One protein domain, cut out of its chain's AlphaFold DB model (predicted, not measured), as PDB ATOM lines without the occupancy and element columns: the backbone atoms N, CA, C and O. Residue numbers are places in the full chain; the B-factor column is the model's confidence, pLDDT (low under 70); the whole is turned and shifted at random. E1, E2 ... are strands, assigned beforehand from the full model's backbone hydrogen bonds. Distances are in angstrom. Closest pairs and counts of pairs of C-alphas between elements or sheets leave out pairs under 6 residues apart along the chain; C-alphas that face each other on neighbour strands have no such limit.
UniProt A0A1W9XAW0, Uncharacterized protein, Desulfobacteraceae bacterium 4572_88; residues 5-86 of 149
ATOM      1  N   PRO A   5     162.302 180.949 156.247       91.81
ATOM      2  CA  PRO A   5     162.899 182.276 156.075       91.81
ATOM      3  C   PRO A   5     164.182 182.289 155.218       91.81
ATOM      4  O   PRO A   5     164.472 183.292 154.567       91.81
ATOM      5  N   GLY A   6     164.942 181.188 155.198       93.44
ATOM      6  CA  GLY A   6     166.183 181.036 154.427       93.44
ATOM      7  C   GLY A   6     166.025 180.285 153.101       93.44
ATOM      8  O   GLY A   6     167.006 180.108 152.383       93.44
ATOM      9  N   SER A   7     164.810 179.849 152.748       95.00
ATOM     10  CA  SER A   7     164.562 178.932 151.618       95.00
ATOM     11  C   SER A   7     164.940 179.482 150.235       95.00
ATOM     12  O   SER A   7     165.138 178.708 149.302       95.00
ATOM     13  N   THR A   8     165.106 180.799 150.092       95.06
ATOM     14  CA  THR A   8     165.571 181.459 148.856       95.06
ATOM     15  C   THR A   8     167.083 181.714 148.837       95.06
ATOM     16  O   THR A   8     167.581 182.484 148.017       95.06
ATOM     17  N   GLY A   9     167.840 181.114 149.760       94.44
ATOM     18  CA  GLY A   9     169.279 181.351 149.913       94.44
ATOM     19  C   GLY A   9     169.618 182.659 150.633       94.44
ATOM     20  O   GLY A   9     170.759 183.113 150.579       94.44
ATOM     21  N   ARG A  10     168.641 183.283 151.301       94.31
ATOM     22  CA  ARG A  10     168.881 184.419 152.202       94.31
ATOM     23  C   ARG A  10     169.590 183.949 153.469       94.31
ATOM     24  O   ARG A  10     169.347 182.848 153.960       94.31
ATOM     25  N   THR A  11     170.424 184.816 154.037       95.25
ATOM     26  CA  THR A  11     171.038 184.552 155.343       95.25
ATOM     27  C   THR A  11     170.023 184.835 156.442       95.25
ATOM     28  O   THR A  11     169.341 185.859 156.406       95.25
ATOM     29  N   VAL A  12     169.924 183.936 157.422       95.38
ATOM     30  CA  VAL A  12     168.987 184.043 158.545       95.38
ATOM     31  C   VAL A  12     169.762 184.318 159.829       95.38
ATOM     32  O   VAL A  12     170.616 183.525 160.220       95.38
ATOM     33  N   GLN A  13     169.420 185.402 160.519       95.25
ATOM     34  CA  GLN A  13     169.883 185.670 161.877       95.25
ATOM     35  C   GLN A  13     168.714 185.520 162.846       95.25
ATOM     36  O   GLN A  13     167.689 186.187 162.716       95.25
ATOM     37  N   GLN A  14     168.870 184.632 163.824       94.12
ATOM     38  CA  GLN A  14     167.835 184.298 164.801       94.12
ATOM     39  C   GLN A  14     168.212 184.855 166.174       94.12
ATOM     40  O   GLN A  14     169.376 184.803 166.570       94.12
ATOM     41  N   SER A  15     167.231 185.362 166.919       93.38
ATOM     42  CA  SER A  15     167.409 185.650 168.343       93.38
ATOM     43  C   SER A  15     167.264 184.362 169.152       93.38
ATOM     44  O   SER A  15     166.380 183.555 168.854       93.38
ATOM     45  N   ALA A  16     168.046 184.202 170.220       91.81
ATOM     46  CA  ALA A  16     167.808 183.126 171.175       91.81
ATOM     47  C   ALA A  16     166.390 183.256 171.776       91.81
ATOM     48  O   ALA A  16     166.002 184.363 172.168       91.81
ATOM     49  N   PRO A  17     165.605 182.167 171.842       93.38
ATOM     50  CA  PRO A  17     164.277 182.223 172.429       93.38
ATOM     51  C   PRO A  17     164.369 182.547 173.923       93.38
ATOM     52  O   PRO A  17     165.207 182.002 174.642       93.38
ATOM     53  N   ARG A  18     163.477 183.416 174.401       95.62
ATOM     54  CA  ARG A  18     163.305 183.713 175.826       95.62
ATOM     55  C   ARG A  18     162.033 183.045 176.326       95.62
ATOM     56  O   ARG A  18     160.945 183.365 175.847       95.62
ATOM     57  N   ILE A  19     162.188 182.140 177.288       94.06
ATOM     58  CA  ILE A  19     161.099 181.377 177.904       94.06
ATOM     59  C   ILE A  19     160.859 181.913 179.316       94.06
ATOM     60  O   ILE A  19     161.781 181.961 180.128       94.06
ATOM     61  N   ASP A  20     159.620 182.304 179.598       93.94
ATOM     62  CA  ASP A  20     159.127 182.657 180.926       93.94
ATOM     63  C   ASP A  20     157.945 181.745 181.273       93.94
ATOM     64  O   ASP A  20     156.799 182.012 180.911       93.94
ATOM     65  N   ASN A  21     158.241 180.645 181.967       89.50
ATOM     66  CA  ASN A  21     157.228 179.674 182.383       89.50
ATOM     67  C   ASN A  21     156.321 180.202 183.505       89.50
ATOM     68  O   ASN A  21     155.242 179.660 183.701       89.50
ATOM     69  N   THR A  22     156.727 181.254 184.228       90.62
ATOM     70  CA  THR A  22     155.879 181.853 185.275       90.62
ATOM     71  C   THR A  22     154.771 182.685 184.638       90.62
ATOM     72  O   THR A  22     153.627 182.636 185.075       90.62
ATOM     73  N   ALA A  23     155.103 183.421 183.576       89.12
ATOM     74  CA  ALA A  23     154.147 184.223 182.817       89.12
ATOM     75  C   ALA A  23     153.475 183.466 181.653       89.12
ATOM     76  O   ALA A  23     152.629 184.044 180.973       89.12
ATOM     77  N   GLY A  24     153.872 182.219 181.371       88.25
ATOM     78  CA  GLY A  24     153.382 181.451 180.219       88.25
ATOM     79  C   GLY A  24     153.772 182.065 178.868       88.25
ATOM     80  O   GLY A  24     153.004 181.997 177.911       88.25
ATOM     81  N   LYS A  25     154.944 182.712 178.784       90.44
ATOM     82  CA  LYS A  25     155.355 183.512 177.623       90.44
ATOM     83  C   LYS A  25     156.621 182.968 176.964       90.44
ATOM     84  O   LYS A  25     157.675 182.874 177.588       90.44
ATOM     85  N   LEU A  26     156.537 182.725 175.657       91.88
ATOM     86  CA  LEU A  26     157.681 182.486 174.776       91.88
ATOM     87  C   LEU A  26     157.876 183.705 173.865       91.88
ATOM     88  O   LEU A  26     156.930 184.183 173.248       91.88
ATOM     89  N   THR A  27     159.102 184.221 173.775       93.31
ATOM     90  CA  THR A  27     159.475 185.288 172.830       93.31
ATOM     91  C   THR A  27     160.597 184.801 171.923       93.31
ATOM     92  O   THR A  27     161.614 184.311 172.410       93.31
ATOM     93  N   PHE A  28     160.420 184.940 170.611       92.81
ATOM     94  CA  PHE A  28     161.402 184.563 169.599       92.81
ATOM     95  C   PHE A  28     161.291 185.488 168.383       92.81
ATOM     96  O   PHE A  28     160.281 186.165 168.201       92.81
ATOM     97  N   GLY A  29     162.325 185.507 167.549       91.81
ATOM     98  CA  GLY A  29     162.369 186.324 166.347       91.81
ATOM     99  C   GLY A  29     163.511 185.917 165.427       91.81
ATOM    100  O   GLY A  29     164.483 185.275 165.838       91.81
ATOM    101  N   ALA A  30     163.375 186.271 164.157       92.56
ATOM    102  CA  ALA A  30     164.427 186.134 163.167       92.56
ATOM    103  C   ALA A  30     164.327 187.268 162.153       92.56
ATOM    104  O   ALA A  30     163.242 187.777 161.881       92.56
ATOM    105  N   VAL A  31     165.468 187.621 161.579       91.81
ATOM    106  CA  VAL A  31     165.587 188.548 160.456       91.81
ATOM    107  C   VAL A  31     166.344 187.856 159.332       91.81
ATOM    108  O   VAL A  31     167.207 187.011 159.585       91.81
ATOM    109  N   THR A  32     166.018 188.192 158.084       92.75
ATOM    110  CA  THR A  32     166.705 187.635 156.912       92.75
ATOM    111  C   THR A  32     167.247 188.738 156.021       92.75
ATOM    112  O   THR A  32     166.589 189.753 155.796       92.75
ATOM    113  N   PHE A  33     168.446 188.542 155.482       92.25
ATOM    114  CA  PHE A  33     169.143 189.521 154.647       92.25
ATOM    115  C   PHE A  33     169.823 188.863 153.441       92.25
ATOM    116  O   PHE A  33     170.063 187.653 153.422       92.25
ATOM    117  N   GLY A  34     170.091 189.673 152.416       91.81
ATOM    118  CA  GLY A  34     170.648 189.262 151.125       91.81
ATOM    119  C   GLY A  34     169.883 189.862 149.942       91.81
ATOM    120  O   GLY A  34     168.811 190.444 150.125       91.81
ATOM    121  N   ASP A  35     170.435 189.679 148.743       92.25
ATOM    122  CA  ASP A  35     169.899 190.250 147.496       92.25
ATOM    123  C   ASP A  35     168.820 189.370 146.839       92.25
ATOM    124  O   ASP A  35     168.038 189.845 146.018       92.25
ATOM    125  N   ASN A  36     168.740 188.088 147.220       93.06
ATOM    126  CA  ASN A  36     167.698 187.185 146.728       93.06
ATOM    127  C   ASN A  36     166.312 187.628 147.227       93.06
ATOM    128  O   ASN A  36     166.197 188.047 148.383       93.06
ATOM    129  N   PRO A  37     165.241 187.463 146.428       89.88
ATOM    130  CA  PRO A  37     163.877 187.737 146.871       89.88
ATOM    131  C   PRO A  37     163.522 187.037 148.192       89.88
ATOM    132  O   PRO A  37     164.020 185.946 148.493       89.88
ATOM    133  N   GLY A  38     162.653 187.664 148.992       88.38
ATOM    134  CA  GLY A  38     162.080 187.033 150.183       88.38
ATOM    135  C   GLY A  38     161.311 185.750 149.829       88.38
ATOM    136  O   GLY A  38     160.794 185.642 148.714       88.38
ATOM    137  N   PRO A  39     161.239 184.767 150.743       90.00
ATOM    138  CA  PRO A  39     160.475 183.551 150.504       90.00
ATOM    139  C   PRO A  39     158.982 183.872 150.367       90.00
ATOM    140  O   PRO A  39     158.422 184.623 151.164       90.00
ATOM    141  N   GLY A  40     158.346 183.303 149.344       88.62
ATOM    142  CA  GLY A  40     156.902 183.381 149.125       88.62
ATOM    143  C   GLY A  40     156.213 182.037 149.370       88.62
ATOM    144  O   GLY A  40     156.858 180.991 149.368       88.62
ATOM    145  N   GLY A  41     154.889 182.065 149.537       88.94
ATOM    146  CA  GLY A  41     154.064 180.867 149.708       88.94
ATOM    147  C   GLY A  41     153.927 180.407 151.162       88.94
ATOM    148  O   GLY A  41     154.046 181.201 152.091       88.94
ATOM    149  N   ASN A  42     153.643 179.116 151.339       86.00
ATOM    150  CA  ASN A  42     153.392 178.508 152.644       86.00
ATOM    151  C   ASN A  42     154.659 177.825 153.167       86.00
ATOM    152  O   ASN A  42     155.258 177.009 152.466       86.00
ATOM    153  N   GLY A  43     155.029 178.096 154.417       88.12
ATOM    154  CA  GLY A  43     156.144 177.421 155.070       88.12
ATOM    155  C   GLY A  43     156.173 177.640 156.578       88.12
ATOM    156  O   GLY A  43     155.526 178.538 157.115       88.12
ATOM    157  N   ILE A  44     156.920 176.785 157.274       88.50
ATOM    158  CA  ILE A  44     157.014 176.814 158.736       88.50
ATOM    159  C   ILE A  44     157.961 177.937 159.166       88.50
ATOM    160  O   ILE A  44     159.158 177.897 158.875       88.50
ATOM    161  N   LEU A  45     157.438 178.910 159.917       86.94
ATOM    162  CA  LEU A  45     158.238 179.971 160.539       86.94
ATOM    163  C   LEU A  45     158.896 179.497 161.840       86.94
ATOM    164  O   LEU A  45     160.081 179.738 162.080       86.94
ATOM    165  N   ALA A  46     158.144 178.779 162.675       86.44
ATOM    166  CA  ALA A  46     158.619 178.244 163.940       86.44
ATOM    167  C   ALA A  46     157.855 176.974 164.323       86.44
ATOM    168  O   ALA A  46     156.668 176.847 164.034       86.44
ATOM    169  N   SER A  47     158.549 176.080 165.026       86.38
ATOM    170  CA  SER A  47     157.957 174.945 165.729       86.38
ATOM    171  C   SER A  47     158.144 175.170 167.223       86.38
ATOM    172  O   SER A  47     159.245 175.515 167.660       86.38
ATOM    173  N   ILE A  48     157.071 174.998 167.990       85.88
ATOM    174  CA  ILE A  48     157.066 175.134 169.446       85.88
ATOM    175  C   ILE A  48     156.699 173.772 170.024       85.88
ATOM    176  O   ILE A  48     155.717 173.164 169.603       85.88
ATOM    177  N   THR A  49     157.492 173.297 170.980       83.62
ATOM    178  CA  THR A  49     157.233 172.049 171.702       83.62
ATOM    179  C   THR A  49     156.855 172.386 173.133       83.62
ATOM    180  O   THR A  49     157.574 173.121 173.809       83.62
ATOM    181  N   PHE A  50     155.734 171.838 173.586       81.44
ATOM    182  CA  PHE A  50     155.251 172.001 174.951       81.44
ATOM    183  C   PHE A  50     155.568 170.747 175.763       81.44
ATOM    184  O   PHE A  50     155.443 169.632 175.262       81.44
ATOM    185  N   ALA A  51     155.961 170.944 177.019       77.12
ATOM    186  CA  ALA A  51     155.944 169.891 178.021       77.12
ATOM    187  C   ALA A  51     154.627 169.993 178.793       77.12
ATOM    188  O   ALA A  51     154.217 171.092 179.176       77.12
ATOM    189  N   LEU A  52     153.963 168.859 179.002       71.06
ATOM    190  CA  LEU A  52     152.719 168.819 179.756       71.06
ATOM    191  C   LEU A  52     152.994 169.201 181.218       71.06
ATOM    192  O   LEU A  52     153.831 168.587 181.875       71.06
ATOM    193  N   GLN A  53     152.302 170.229 181.715       73.75
ATOM    194  CA  GLN A  53     152.366 170.640 183.125       73.75
ATOM    195  C   GLN A  53     151.075 170.303 183.877       73.75
ATOM    196  O   GLN A  53     151.101 169.981 185.060       73.75
ATOM    197  N   SER A  54     149.938 170.411 183.196       71.56
ATOM    198  CA  SER A  54     148.628 170.018 183.701       71.56
ATOM    199  C   SER A  54     147.758 169.622 182.519       71.56
ATOM    200  O   SER A  54     148.023 170.040 181.394       71.56
ATOM    201  N   LEU A  55     146.701 168.868 182.784       68.62
ATOM    202  CA  LEU A  55     145.789 168.354 181.760       68.62
ATOM    203  C   LEU A  55     144.652 169.329 181.421       68.62
ATOM    204  O   LEU A  55     143.668 168.969 180.784       68.62
ATOM    205  N   ASN A  56     144.809 170.592 181.818       73.88
ATOM    206  CA  ASN A  56     143.919 171.667 181.411       73.88
ATOM    207  C   ASN A  56     144.205 172.085 179.965       73.88
ATOM    208  O   ASN A  56     145.356 172.100 179.525       73.88
ATOM    209  N   ILE A  57     143.160 172.511 179.253       71.69
ATOM    210  CA  ILE A  57     143.303 173.114 177.925       71.69
ATOM    211  C   ILE A  57     144.041 174.448 178.070       71.69
ATOM    212  O   ILE A  57     143.582 175.368 178.753       71.69
ATOM    213  N   GLY A  58     145.192 174.554 177.411       74.94
ATOM    214  CA  GLY A  58     145.961 175.787 177.338       74.94
ATOM    215  C   GLY A  58     145.535 176.608 176.129       74.94
ATOM    216  O   GLY A  58     145.565 176.116 175.002       74.94
ATOM    217  N   LYS A  59     145.189 177.881 176.330       80.19
ATOM    218  CA  LYS A  59     145.034 178.814 175.209       80.19
ATOM    219  C   LYS A  59     146.396 179.356 174.807       80.19
ATOM    220  O   LYS A  59     147.091 179.966 175.615       80.19
ATOM    221  N   VAL A  60     146.746 179.187 173.541       83.12
ATOM    222  CA  VAL A  60     147.847 179.904 172.909       83.12
ATOM    223  C   VAL A  60     147.281 181.191 172.339       83.12
ATOM    224  O   VAL A  60     146.236 181.215 171.694       83.12
ATOM    225  N   SER A  61     147.968 182.292 172.600       82.31
ATOM    226  CA  SER A  61     147.686 183.563 171.951       82.31
ATOM    227  C   SER A  61     148.983 184.115 171.397       82.31
ATOM    228  O   SER A  61     150.051 183.985 172.001       82.31
ATOM    229  N   PHE A  62     148.886 184.713 170.219       80.19
ATOM    230  CA  PHE A  62     149.992 185.428 169.622       80.19
ATOM    231  C   PHE A  62     149.819 186.912 169.931       80.19
ATOM    232  O   PHE A  62     148.782 187.496 169.628       80.19
ATOM    233  N   ALA A  63     150.824 187.522 170.552       82.56
ATOM    234  CA  ALA A  63     150.798 188.930 170.925       82.56
ATOM    235  C   ALA A  63     152.044 189.637 170.392       82.56
ATOM    236  O   ALA A  63     153.153 189.117 170.511       82.56
ATOM    237  N   GLY A  64     151.857 190.830 169.822       79.81
ATOM    238  CA  GLY A  64     152.958 191.619 169.263       79.81
ATOM    239  C   GLY A  64     153.649 190.943 168.077       79.81
ATOM    240  O   GLY A  64     154.857 191.098 167.914       79.81
ATOM    241  N   VAL A  65     152.911 190.169 167.273       83.50
ATOM    242  CA  VAL A  65     153.471 189.557 166.064       83.50
ATOM    243  C   VAL A  65     153.752 190.645 165.043       83.50
ATOM    244  O   VAL A  65     152.866 191.411 164.670       83.50
ATOM    245  N   GLN A  66     154.996 190.694 164.591       84.88
ATOM    246  CA  GLN A  66     155.449 191.605 163.555       84.88
ATOM    247  C   GLN A  66     156.072 190.775 162.441       84.88
ATOM    248  O   GLN A  66     157.020 190.026 162.669       84.88
ATOM    249  N   ILE A  67     155.533 190.910 161.236       84.56
ATOM    250  CA  ILE A  67     156.134 190.387 160.011       84.56
ATOM    251  C   ILE A  67     156.350 191.599 159.125       84.56
ATOM    252  O   ILE A  67     155.416 192.365 158.927       84.56
ATOM    253  N   GLY A  68     157.567 191.809 158.638       83.31
ATOM    254  CA  GLY A  68     157.889 192.971 157.821       83.31
ATOM    255  C   GLY A  68     158.742 192.609 156.620       83.31
ATOM    256  O   GLY A  68     159.504 191.639 156.663       83.31
ATOM    257  N   ASP A  69     158.605 193.390 155.555       81.00
ATOM    258  CA  ASP A  69     159.489 193.328 154.397       81.00
ATOM    259  C   ASP A  69     160.667 194.314 154.521       81.00
ATOM    260  O   ASP A  69     160.834 195.033 155.511       81.00
ATOM    261  N   THR A  70     161.511 194.361 153.491       78.50
ATOM    262  CA  THR A  70     162.656 195.279 153.426       78.50
ATOM    263  C   THR A  70     162.263 196.754 153.297       78.50
ATOM    264  O   THR A  70     163.117 197.615 153.479       78.50
ATOM    265  N   ALA A  71     161.002 197.060 152.980       80.38
ATOM    266  CA  ALA A  71     160.461 198.418 152.950       80.38
ATOM    267  C   ALA A  71     159.910 198.854 154.322       80.38
ATOM    268  O   ALA A  71     159.356 199.948 154.438       80.38
ATOM    269  N   ASN A  72     160.092 198.026 155.363       73.00
ATOM    270  CA  ASN A  72     159.588 198.250 156.717       73.00
ATOM    271  C   ASN A  72     158.050 198.312 156.777       73.00
ATOM    272  O   ASN A  72     157.476 198.893 157.702       73.00
ATOM    273  N   ALA A  73     157.378 197.724 155.782       80.00
ATOM    274  CA  ALA A  73     155.939 197.545 155.802       80.00
ATOM    275  C   ALA A  73     155.615 196.342 156.690       80.00
ATOM    276  O   ALA A  73     156.026 195.221 156.395       80.00
ATOM    277  N   PHE A  74     154.890 196.573 157.787       81.00
ATOM    278  CA  PHE A  74     154.437 195.498 158.665       81.00
ATOM    279  C   PHE A  74     153.139 194.887 158.136       81.00
ATOM    280  O   PHE A  74     152.151 195.587 157.914       81.00
ATOM    281  N   LEU A  75     153.134 193.570 157.972       75.06
ATOM    282  CA  LEU A  75     151.932 192.783 157.760       75.06
ATOM    283  C   LEU A  75     151.224 192.605 159.104       75.06
ATOM    284  O   LEU A  75     151.859 192.294 160.114       75.06
ATOM    285  N   THR A  76     149.905 192.787 159.099       69.88
ATOM    286  CA  THR A  76     149.057 192.376 160.221       69.88
ATOM    287  C   THR A  76     148.704 190.911 159.981       69.88
ATOM    288  O   THR A  76     148.007 190.634 159.006       69.88
ATOM    289  N   PRO A  77     149.237 189.959 160.762       69.44
ATOM    290  CA  PRO A  77     148.828 188.568 160.629       69.44
ATOM    291  C   PRO A  77     147.358 188.430 161.028       69.44
ATOM    292  O   PRO A  77     146.909 189.107 161.954       69.44
ATOM    293  N   ASP A  78     146.629 187.544 160.350       67.69
ATOM    294  CA  ASP A  78     145.276 187.179 160.770       67.69
ATOM    295  C   ASP A  78     145.309 186.630 162.203       67.69
ATOM    296  O   ASP A  78     146.204 185.860 162.577       67.69
ATOM    297  N   GLU A  79     144.337 187.041 163.021       61.84
ATOM    298  CA  GLU A  79     144.176 186.490 164.362       61.84
ATOM    299  C   GLU A  79     143.916 184.974 164.273       61.84
ATOM    300  O   GLU A  79     143.213 184.470 163.398       61.84
ATOM    301  N   SER A  80     144.577 184.240 165.164       60.56
ATOM    302  CA  SER A  80     144.864 182.805 165.096       60.56
ATOM    303  C   SER A  80     143.697 181.874 164.735       60.56
ATOM    304  O   SER A  80     142.651 181.893 165.382       60.56
ATOM    305  N   ILE A  81     143.953 180.922 163.831       53.09
ATOM    306  CA  ILE A  81     143.114 179.733 163.614       53.09
ATOM    307  C   ILE A  81     143.522 178.644 164.626       53.09
ATOM    308  O   ILE A  81     144.680 178.232 164.641       53.09
ATOM    309  N   GLY A  82     142.585 178.159 165.453       56.97
ATOM    310  CA  GLY A  82     142.735 176.912 166.231       56.97
ATOM    311  C   GLY A  82     143.755 176.935 167.377       56.97
ATOM    312  O   GLY A  82     144.464 175.955 167.582       56.97
ATOM    313  N   SER A  83     143.862 178.038 168.120       65.31
ATOM    314  CA  SER A  83     144.950 178.295 169.078       65.31
ATOM    315  C   SER A  83     144.861 177.558 170.426       65.31
ATOM    316  O   SER A  83     145.406 178.019 171.430       65.31
ATOM    317  N   GLU A  84     144.192 176.413 170.484       72.06
ATOM    318  CA  GLU A  84     144.120 175.593 171.692       72.06
ATOM    319  C   GLU A  84     145.210 174.521 171.662       72.06
ATOM    320  O   GLU A  84     145.343 173.762 170.704       72.06
ATOM    321  N   VAL A  85     145.998 174.449 172.734       68.94
ATOM    322  CA  VAL A  85     146.854 173.295 173.004       68.94
ATOM    323  C   VAL A  85     146.033 172.353 173.860       68.94
ATOM    324  O   VAL A  85     145.845 172.564 175.060       68.94
ATOM    325  N   ILE A  86     145.516 171.327 173.198       66.75
ATOM    326  CA  ILE A  86     144.799 170.234 173.833       66.75
ATOM    327  C   ILE A  86     145.846 169.165 174.159       66.75
ATOM    328  O   ILE A  86     146.556 168.718 173.249       66.75
TER     329      ILE A  86
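What this domain is: This is residues 5 to 86 of the 149 residues of an uncharacterized protein of Desulfobacteraceae bacterium 4572_88 (UniProt A0A1W9XAW0). There is little regular structure here: a long narrow ribbon, E1 and E2 going out and E3 and E4 coming back, beside long passes of residues 34 to 86, which have no named element. The 82 printed residues hold four named strands, E1 to E4, 14 residues in all, as two antiparallel sheets, E1 - E4 and E2 - E3; the class is all strand. The whole is loose, radius of gyration of the C-alphas 15.2 A, spanning 47 by 25 by 20 A.

How they stand to each other: Start at E1, residues 11 to 14, antiparallel to E4, residues 30 to 33, at 159 degrees; N 11 and O 33 are 2.9 A apart. E2, residues 18 to 20, forms a hairpin with E3, residues 25 to 27; N 18 and O 27 are 2.9 A apart. E3 runs on into E4 at 12 degrees.

Where its parts are: Find C-alpha 11 at (171.038, 184.552, 155.343); E1 runs 10.0 A. E2 runs 6.7 A, E3 6.6 A and E4 10.3 A, to C-alpha 33 at (169.143, 189.521, 154.647).

The domain as a whole: The C-alphas of Asp 35 and Leu 55 are farthest apart, 47.3 A. The printed part has no cut; pLDDT is under 70 at residues 55, 76 to 83, and 85 to 86.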